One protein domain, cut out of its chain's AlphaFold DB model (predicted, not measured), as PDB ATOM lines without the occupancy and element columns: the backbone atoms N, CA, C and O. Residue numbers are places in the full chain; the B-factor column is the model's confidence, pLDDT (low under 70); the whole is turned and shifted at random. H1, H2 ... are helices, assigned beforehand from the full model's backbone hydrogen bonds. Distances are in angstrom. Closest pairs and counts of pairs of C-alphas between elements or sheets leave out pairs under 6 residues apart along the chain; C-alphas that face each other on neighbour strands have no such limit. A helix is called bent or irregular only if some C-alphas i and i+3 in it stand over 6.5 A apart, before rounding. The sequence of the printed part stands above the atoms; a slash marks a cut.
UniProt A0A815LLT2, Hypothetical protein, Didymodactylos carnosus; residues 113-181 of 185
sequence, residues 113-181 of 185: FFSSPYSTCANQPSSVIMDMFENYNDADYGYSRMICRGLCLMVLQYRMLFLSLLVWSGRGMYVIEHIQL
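This is residues 113 to 181 of the 185 residues of the protein "Hypothetical protein" of Didymodactylos carnosus (UniProt A0A815LLT2). One long helix, H2, makes the length, with a short helix, H1, set crosswise near its first half and a loose tail before H1 and after H2. Past H2 the tail turns back, away from its end. The printed part has 69 residues with two named helices, H1 then H2, no named strand and under half of its residues in helices; its class is all helix. It is extended, with a radius of gyration of the C-alphas of 17.0 A, spanning 55 by 29 by 20 A.

From Phe 113, pass residues 113 to 126, with no named element, to C-alpha 127 at (18.362, 52.868, -1.769), where H1, residues 127 to 134, begins. H1 is irregular: C-alphas 128 and 131 are 7.6 A apart. H2, residues 145 to 168, runs 35.0 A to C-alpha 168 at (22.114, 45.594, -31.767).

H2 touches H1 with residues 151 to 152 alone; the closest C-alphas, Ile 129 and Leu 151, are 7.0 A apart. Their lines are only just about perpendicular, at 72 degrees. Every O i to N i+4 pair is within hydrogen-bond range in H2, against 2 of 4 in H1.

The printed part has no cut, and the link from H1 to H2 is short. Residues 156 to 165, in H2, and 167 to 173 stand free. Residues 137 to 139 and 162 to 181 have pLDDT under 70.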
ATOM      1  N   PHE A 113       5.686  42.206  13.034       88.69
ATOM      2  CA  PHE A 113       6.962  41.524  13.215       88.69
ATOM      3  C   PHE A 113       7.997  42.542  13.684       88.69
ATOM      4  O   PHE A 113       8.009  43.676  13.205       88.69
ATOM      5  N   PHE A 114       8.861  42.142  14.614       88.38
ATOM      6  CA  PHE A 114       9.994  42.968  15.017       88.38
ATOM      7  C   PHE A 114      11.037  43.001  13.906       88.38
ATOM      8  O   PHE A 114      11.275  41.982  13.260       88.38
ATOM      9  N   SER A 115      11.665  44.155  13.693       87.00
ATOM     10  CA  SER A 115      12.804  44.298  12.785       87.00
ATOM     11  C   SER A 115      14.036  43.551  13.315       87.00
ATOM     12  O   SER A 115      13.985  42.874  14.348       87.00
ATOM     13  N   SER A 116      15.163  43.687  12.613       87.38
ATOM     14  CA  SER A 116      16.464  43.190  13.074       87.38
ATOM     15  C   SER A 116      16.698  43.548  14.551       87.38
ATOM     16  O   SER A 116      16.396  44.683  14.942       87.38
ATOM     17  N   PRO A 117      17.185  42.609  15.387       91.75
ATOM     18  CA  PRO A 117      17.746  41.291  15.042       91.75
ATOM     19  C   PRO A 117      16.730  40.136  14.935       91.75
ATOM     20  O   PRO A 117      17.112  39.018  14.605       91.75
ATOM     21  N   TYR A 118      15.448  40.367  15.221       91.12
ATOM     22  CA  TYR A 118      14.452  39.293  15.349       91.12
ATOM     23  C   TYR A 118      13.900  38.798  14.009       91.12
ATOM     24  O   TYR A 118      13.454  37.658  13.896       91.12
ATOM     25  N   SER A 119      13.905  39.654  12.989       90.12
ATOM     26  CA  SER A 119      13.565  39.270  11.622       90.12
ATOM     27  C   SER A 119      14.300  40.141  10.608       90.12
ATOM     28  O   SER A 119      14.856  41.186  10.938       90.12
ATOM     29  N   THR A 120      14.256  39.729   9.344       88.31
ATOM     30  CA  THR A 120      14.750  40.515   8.209       88.31
ATOM     31  C   THR A 120      13.674  41.438   7.624       88.31
ATOM     32  O   THR A 120      13.811  41.895   6.489       88.31
ATOM     33  N   CYS A 121      12.566  41.676   8.338       86.12
ATOM     34  CA  CYS A 121      11.536  42.604   7.885       86.12
ATOM     35  C   CYS A 121      12.093  44.031   7.846       86.12
ATOM     36  O   CYS A 121      12.603  44.540   8.845       86.12
ATOM     37  N   ALA A 122      11.950  44.672   6.687       85.12
ATOM     38  CA  ALA A 122      12.266  46.074   6.467       85.12
ATOM     39  C   ALA A 122      10.980  46.826   6.116       85.12
ATOM     40  O   ALA A 122      10.188  46.358   5.296       85.12
ATOM     41  N   ASN A 123      10.790  47.990   6.732       81.38
ATOM     42  CA  ASN A 123       9.635  48.859   6.486       81.38
ATOM     43  C   ASN A 123       9.916  49.920   5.415       81.38
ATOM     44  O   ASN A 123       9.035  50.709   5.098       81.38
ATOM     45  N   GLN A 124      11.144  49.955   4.901       83.69
ATOM     46  CA  GLN A 124      11.604  50.921   3.915       83.69
ATOM     47  C   GLN A 124      12.189  50.188   2.704       83.69
ATOM     48  O   GLN A 124      12.759  49.099   2.875       83.69
ATOM     49  N   PRO A 125      12.055  50.760   1.496       85.56
ATOM     50  CA  PRO A 125      12.746  50.254   0.323       85.56
ATOM     51  C   PRO A 125      14.275  50.338   0.483       85.56
ATOM     52  O   PRO A 125      14.807  51.063   1.322       85.56
ATOM     53  N   SER A 126      15.010  49.577  -0.331       85.00
ATOM     54  CA  SER A 126      16.463  49.761  -0.459       85.00
ATOM     55  C   SER A 126      16.770  51.013  -1.278       85.00
ATOM     56  O   SER A 126      16.018  51.301  -2.206       85.00
ATOM     57  N   SER A 127      17.919  51.657  -1.047       83.75
ATOM     58  CA  SER A 127      18.362  52.868  -1.769       83.75
ATOM     59  C   SER A 127      18.190  52.798  -3.292       83.75
ATOM     60  O   SER A 127      17.751  53.760  -3.898       83.75
ATOM     61  N   VAL A 128      18.444  51.636  -3.903       82.00
ATOM     62  CA  VAL A 128      18.332  51.410  -5.358       82.00
ATOM     63  C   VAL A 128      16.914  51.622  -5.915       82.00
ATOM     64  O   VAL A 128      16.768  51.933  -7.091       82.00
ATOM     65  N   ILE A 129      15.872  51.420  -5.103       84.81
ATOM     66  CA  ILE A 129      14.465  51.499  -5.531       84.81
ATOM     67  C   ILE A 129      13.681  52.596  -4.798       84.81
ATOM     68  O   ILE A 129      12.470  52.671  -4.988       84.81
ATOM     69  N   MET A 130      14.337  53.414  -3.959       84.94
ATOM     70  CA  MET A 130      13.676  54.488  -3.199       84.94
ATOM     71  C   MET A 130      13.009  55.488  -4.141       84.94
ATOM     72  O   MET A 130      11.798  55.667  -4.068       84.94
ATOM     73  N   ASP A 131      13.766  56.037  -5.090       83.19
ATOM     74  CA  ASP A 131      13.262  57.054  -6.020       83.19
ATOM     75  C   ASP A 131      12.115  56.516  -6.882       83.19
ATOM     76  O   ASP A 131      11.114  57.195  -7.109       83.19
ATOM     77  N   MET A 132      12.219  55.259  -7.334       81.94
ATOM     78  CA  MET A 132      11.128  54.605  -8.061       81.94
ATOM     79  C   MET A 132       9.896  54.432  -7.186       81.94
ATOM     80  O   MET A 132       8.792  54.635  -7.670       81.94
ATOM     81  N   PHE A 133      10.065  54.044  -5.922       84.06
ATOM     82  CA  PHE A 133       8.960  53.856  -4.991       84.06
ATOM     83  C   PHE A 133       8.238  55.174  -4.688       84.06
ATOM     84  O   PHE A 133       7.010  55.210  -4.726       84.06
ATOM     85  N   GLU A 134       8.979  56.258  -4.449       80.12
ATOM     86  CA  GLU A 134       8.405  57.572  -4.137       80.12
ATOM     87  C   GLU A 134       7.618  58.184  -5.299       80.12
ATOM     88  O   GLU A 134       6.641  58.899  -5.052       80.12
ATOM     89  N   ASN A 135       8.028  57.868  -6.531       78.12
ATOM     90  CA  ASN A 135       7.406  58.318  -7.775       78.12
ATOM     91  C   ASN A 135       6.449  57.285  -8.389       78.12
ATOM     92  O   ASN A 135       5.910  57.511  -9.469       78.12
ATOM     93  N   TYR A 136       6.243  56.134  -7.739       75.06
ATOM     94  CA  TYR A 136       5.463  55.047  -8.326       75.06
ATOM     95  C   TYR A 136       3.975  55.400  -8.447       75.06
ATOM     96  O   TYR A 136       3.337  54.993  -9.412       75.06
ATOM     97  N   ASN A 137       3.413  56.121  -7.467       69.00
ATOM     98  CA  ASN A 137       2.028  56.602  -7.480       69.00
ATOM     99  C   ASN A 137       1.854  57.877  -6.640       69.00
ATOM    100  O   ASN A 137       2.592  58.113  -5.687       69.00
ATOM    101  N   ASP A 138       0.779  58.615  -6.922       65.81
ATOM    102  CA  ASP A 138       0.377  59.843  -6.213       65.81
ATOM    103  C   ASP A 138      -0.271  59.605  -4.827       65.81
ATOM    104  O   ASP A 138      -0.722  60.540  -4.159       65.81
ATOM    105  N   ALA A 139      -0.344  58.355  -4.365       65.69
ATOM    106  CA  ALA A 139      -0.971  57.973  -3.096       65.69
ATOM    107  C   ALA A 139       0.058  57.525  -2.041       65.69
ATOM    108  O   ALA A 139       1.136  57.032  -2.369       65.69
ATOM    109  N   ASP A 140      -0.289  57.689  -0.757       71.12
ATOM    110  CA  ASP A 140       0.570  57.381   0.401       71.12
ATOM    111  C   ASP A 140       0.561  55.871   0.704       71.12
ATOM    112  O   ASP A 140      -0.014  55.395   1.692       71.12
ATOM    113  N   TYR A 141       1.134  55.091  -0.213       78.69
ATOM    114  CA  TYR A 141       1.248  53.647  -0.064       78.69
ATOM    115  C   TYR A 141       2.482  53.268   0.759       78.69
ATOM    116  O   TYR A 141       3.600  53.686   0.487       78.69
ATOM    117  N   GLY A 142       2.283  52.407   1.751       83.75
ATOM    118  CA  GLY A 142       3.332  51.796   2.544       83.75
ATOM    119  C   GLY A 142       4.090  50.722   1.769       83.75
ATOM    120  O   GLY A 142       3.553  50.031   0.896       83.75
ATOM    121  N   TYR A 143       5.357  50.547   2.134       86.88
ATOM    122  CA  TYR A 143       6.210  49.525   1.549       86.88
ATOM    123  C   TYR A 143       5.678  48.115   1.837       86.88
ATOM    124  O   TYR A 143       5.298  47.776   2.960       86.88
ATOM    125  N   SER A 144       5.683  47.261   0.814       87.25
ATOM    126  CA  SER A 144       5.298  45.857   0.938       87.25
ATOM    127  C   SER A 144       6.201  44.959   0.098       87.25
ATOM    128  O   SER A 144       6.794  45.378  -0.898       87.25
ATOM    129  N   ARG A 145       6.264  43.671   0.462       87.06
ATOM    130  CA  ARG A 145       7.008  42.651  -0.302       87.06
ATOM    131  C   ARG A 145       6.566  42.583  -1.766       87.06
ATOM    132  O   ARG A 145       7.359  42.244  -2.640       87.06
ATOM    133  N   MET A 146       5.294  42.859  -2.017       86.19
ATOM    134  CA  MET A 146       4.691  42.767  -3.336       86.19
ATOM    135  C   MET A 146       5.143  43.931  -4.224       86.19
ATOM    136  O   MET A 146       5.620  43.692  -5.331       86.19
ATOM    137  N   ILE A 147       5.157  45.152  -3.675       86.25
ATOM    138  CA  ILE A 147       5.720  46.339  -4.337       86.25
ATOM    139  C   ILE A 147       7.215  46.148  -4.614       86.25
ATOM    140  O   ILE A 147       7.666  46.384  -5.729       86.25
ATOM    141  N   CYS A 148       7.975  45.641  -3.637       87.94
ATOM    142  CA  CYS A 148       9.399  45.338  -3.807       87.94
ATOM    143  C   CYS A 148       9.661  44.433  -5.023       87.94
ATOM    144  O   CYS A 148      10.538  44.714  -5.837       87.94
ATOM    145  N   ARG A 149       8.872  43.361  -5.173       88.50
ATOM    146  CA  ARG A 149       8.982  42.444  -6.316       88.50
ATOM    147  C   ARG A 149       8.613  43.118  -7.633       88.50
ATOM    148  O   ARG A 149       9.338  42.932  -8.603       88.50
ATOM    149  N   GLY A 150       7.533  43.900  -7.654       87.25
ATOM    150  CA  GLY A 150       7.108  44.642  -8.842       87.25
ATOM    151  C   GLY A 150       8.188  45.609  -9.329       87.25
ATOM    152  O   GLY A 150       8.629  45.512 -10.471       87.25
ATOM    153  N   LEU A 151       8.695  46.463  -8.437       86.94
ATOM    154  CA  LEU A 151       9.755  47.421  -8.765       86.94
ATOM    155  C   LEU A 151      11.056  46.722  -9.176       86.94
ATOM    156  O   LEU A 151      11.698  47.126 -10.139       86.94
ATOM    157  N   CYS A 152      11.435  45.633  -8.501       88.44
ATOM    158  CA  CYS A 152      12.618  44.859  -8.875       88.44
ATOM    159  C   CYS A 152      12.505  44.284 -10.297       88.44
ATOM    160  O   CYS A 152      13.457  44.374 -11.071       88.44
ATOM    161  N   LEU A 153      11.340  43.741 -10.665       88.25
ATOM    162  CA  LEU A 153      11.095  43.243 -12.019       88.25
ATOM    163  C   LEU A 153      11.165  44.364 -13.057       88.25
ATOM    164  O   LEU A 153      11.803  44.168 -14.091       88.25
ATOM    165  N   MET A 154      10.596  45.536 -12.764       85.69
ATOM    166  CA  MET A 154      10.708  46.710 -13.638       85.69
ATOM    167  C   MET A 154      12.181  47.075 -13.869       85.69
ATOM    168  O   MET A 154      12.623  47.148 -15.013       85.69
ATOM    169  N   VAL A 155      12.982  47.201 -12.805       85.94
ATOM    170  CA  VAL A 155      14.425  47.503 -12.901       85.94
ATOM    171  C   VAL A 155      15.167  46.472 -13.758       85.94
ATOM    172  O   VAL A 155      16.004  46.837 -14.587       85.94
ATOM    173  N   LEU A 156      14.875  45.181 -13.578       87.00
ATOM    174  CA  LEU A 156      15.507  44.108 -14.350       87.00
ATOM    175  C   LEU A 156      15.127  44.163 -15.833       87.00
ATOM    176  O   LEU A 156      16.002  44.011 -16.684       87.00
ATOM    177  N   GLN A 157      13.855  44.418 -16.149       85.81
ATOM    178  CA  GLN A 157      13.390  44.578 -17.528       85.81
ATOM    179  C   GLN A 157      14.081  45.759 -18.217       85.81
ATOM    180  O   GLN A 157      14.620  45.588 -19.311       85.81
ATOM    181  N   TYR A 158      14.158  46.919 -17.554       83.62
ATOM    182  CA  TYR A 158      14.869  48.086 -18.084       83.62
ATOM    183  C   TYR A 158      16.347  47.787 -18.355       83.62
ATOM    184  O   TYR A 158      16.852  48.108 -19.431       83.62
ATOM    185  N   ARG A 159      17.040  47.115 -17.425       82.31
ATOM    186  CA  ARG A 159      18.455  46.743 -17.605       82.31
ATOM    187  C   ARG A 159      18.666  45.763 -18.758       82.31
ATOM    188  O   ARG A 159      19.610  45.933 -19.526       82.31
ATOM    189  N   MET A 160      17.804  44.754 -18.899       80.31
ATOM    190  CA  MET A 160      17.915  43.787 -19.996       80.31
ATOM    191  C   MET A 160      17.651  44.426 -21.363       80.31
ATOM    192  O   MET A 160      18.390  44.156 -22.310       80.31
ATOM    193  N   LEU A 161      16.658  45.315 -21.465       75.62
ATOM    194  CA  LEU A 161      16.388  46.055 -22.700       75.62
ATOM    195  C   LEU A 161      17.584  46.928 -23.104       75.62
ATOM    196  O   LEU A 161      17.989  46.912 -24.266       75.62
ATOM    197  N   PHE A 162      18.219  47.607 -22.147       65.25
ATOM    198  CA  PHE A 162      19.407  48.425 -22.410       65.25
ATOM    199  C   PHE A 162      20.598  47.599 -22.918       65.25
ATOM    200  O   PHE A 162      21.266  47.985 -23.877       65.25
ATOM    201  N   LEU A 163      20.829  46.423 -22.326       60.19
ATOM    202  CA  LEU A 163      21.861  45.491 -22.788       60.19
ATOM    203  C   LEU A 163      21.573  44.976 -24.204       60.19
ATOM    204  O   LEU A 163      22.493  44.850 -25.006       60.19
ATOM    205  N   SER A 164      20.306  44.724 -24.546       57.16
ATOM    206  CA  SER A 164      19.932  44.272 -25.892       57.16
ATOM    207  C   SER A 164      20.124  45.347 -26.972       57.16
ATOM    208  O   SER A 164      20.566  45.025 -28.074       57.16
ATOM    209  N   LEU A 165      19.890  46.626 -26.647       53.34
ATOM    210  CA  LEU A 165      20.160  47.753 -27.548       53.34
ATOM    211  C   LEU A 165      21.663  47.935 -27.806       53.34
ATOM    212  O   LEU A 165      22.058  48.194 -28.940       53.34
ATOM    213  N   LEU A 166      22.503  47.720 -26.787       51.47
ATOM    214  CA  LEU A 166      23.966  47.738 -26.927       51.47
ATOM    215  C   LEU A 166      24.492  46.595 -27.815       51.47
ATOM    216  O   LEU A 166      25.506  46.754 -28.486       51.47
ATOM    217  N   VAL A 167      23.799  45.452 -27.863       51.22
ATOM    218  CA  VAL A 167      24.164  44.316 -28.731       51.22
ATOM    219  C   VAL A 167      23.696  44.522 -30.184       51.22
ATOM    220  O   VAL A 167      24.302  43.975 -31.104       51.22
ATOM    221  N   TRP A 168      22.661  45.337 -30.424       39.88
ATOM    222  CA  TRP A 168      22.114  45.594 -31.767       39.88
ATOM    223  C   TRP A 168      22.831  46.708 -32.553       39.88
ATOM    224  O   TRP A 168      22.568  46.888 -33.742       39.88
ATOM    225  N   SER A 169      23.792  47.418 -31.953       47.41
ATOM    226  CA  SER A 169      24.686  48.327 -32.681       47.41
ATOM    227  C   SER A 169      25.890  47.565 -33.253       47.41
ATOM    228  O   SER A 169      27.030  47.728 -32.821       47.41
ATOM    229  N   GLY A 170      25.654  46.721 -34.261       49.28
ATOM    230  CA  GLY A 170      26.674  45.906 -34.944       49.28
ATOM    231  C   GLY A 170      27.721  46.679 -35.768       49.28
ATOM    232  O   GLY A 170      28.311  46.113 -36.687       49.28
ATOM    233  N   ARG A 171      27.961  47.967 -35.487       45.00
ATOM    234  CA  ARG A 171      29.008  48.797 -36.106       45.00
ATOM    235  C   ARG A 171      29.551  49.818 -35.102       45.00
ATOM    236  O   ARG A 171      29.182  50.984 -35.135       45.00
ATOM    237  N   GLY A 172      30.465  49.366 -34.248       49.44
ATOM    238  CA  GLY A 172      31.250  50.237 -33.372       49.44
ATOM    239  C   GLY A 172      30.658  50.387 -31.972       49.44
ATOM    240  O   GLY A 172      29.479  50.675 -31.794       49.44
ATOM    241  N   MET A 173      31.514  50.167 -30.978       38.97
ATOM    242  CA  MET A 173      31.202  50.306 -29.562       38.97
ATOM    243  C   MET A 173      31.234  51.799 -29.213       38.97
ATOM    244  O   MET A 173      32.309  52.365 -29.037       38.97
ATOM    245  N   TYR A 174      30.071  52.443 -29.150       43.31
ATOM    246  CA  TYR A 174      29.954  53.782 -28.579       43.31
ATOM    247  C   TYR A 174      29.290  53.660 -27.213       43.31
ATOM    248  O   TYR A 174      28.117  53.311 -27.098       43.31
ATOM    249  N   VAL A 175      30.073  53.929 -26.172       40.06
ATOM    250  CA  VAL A 175      29.552  54.202 -24.838       40.06
ATOM    251  C   VAL A 175      28.888  55.572 -24.940       40.06
ATOM    252  O   VAL A 175      29.579  56.576 -25.100       40.06
ATOM    253  N   ILE A 176      27.555  55.631 -24.892       43.59
ATOM    254  CA  ILE A 176      26.893  56.877 -24.494       43.59
ATOM    255  C   ILE A 176      27.113  56.970 -22.987       43.59
ATOM    256  O   ILE A 176      26.299  56.530 -22.178       43.59
ATOM    257  N   GLU A 177      28.306  57.425 -22.626       41.00
ATOM    258  CA  GLU A 177      28.612  57.863 -21.278       41.00
ATOM    259  C   GLU A 177      27.818  59.153 -21.057       41.00
ATOM    260  O   GLU A 177      27.780  60.023 -21.926       41.00
ATOM    261  N   HIS A 178      27.176  59.234 -19.894       37.28
ATOM    262  CA  HIS A 178      26.306  60.313 -19.425       37.28
ATOM    263  C   HIS A 178      24.873  60.330 -19.980       37.28
ATOM    264  O   HIS A 178      24.494  61.151 -20.809       37.28
ATOM    265  N   ILE A 179      24.005  59.550 -19.333       44.34
ATOM    266  CA  ILE A 179      22.886  60.218 -18.659       44.34
ATOM    267  C   ILE A 179      23.253  60.234 -17.184       44.34
ATOM    268  O   ILE A 179      23.052  59.272 -16.444       44.34
ATOM    269  N   GLN A 180      23.879  61.339 -16.792       33.66
ATOM    270  CA  GLN A 180      23.775  61.821 -15.432       33.66
ATOM    271  C   GLN A 180      22.273  61.885 -15.143       33.66
ATOM    272  O   GLN A 180      21.531  62.513 -15.899       33.66
ATOM    273  N   LEU A 181      21.813  61.185 -14.107       41.09
ATOM    274  CA  LEU A 181      20.525  61.493 -13.493       41.09
ATOM    275  C   LEU A 181      20.687  62.865 -12.822       41.09
ATOM    276  O   LEU A 181      20.752  62.968 -11.603       41.09
TER     277      LEU A 181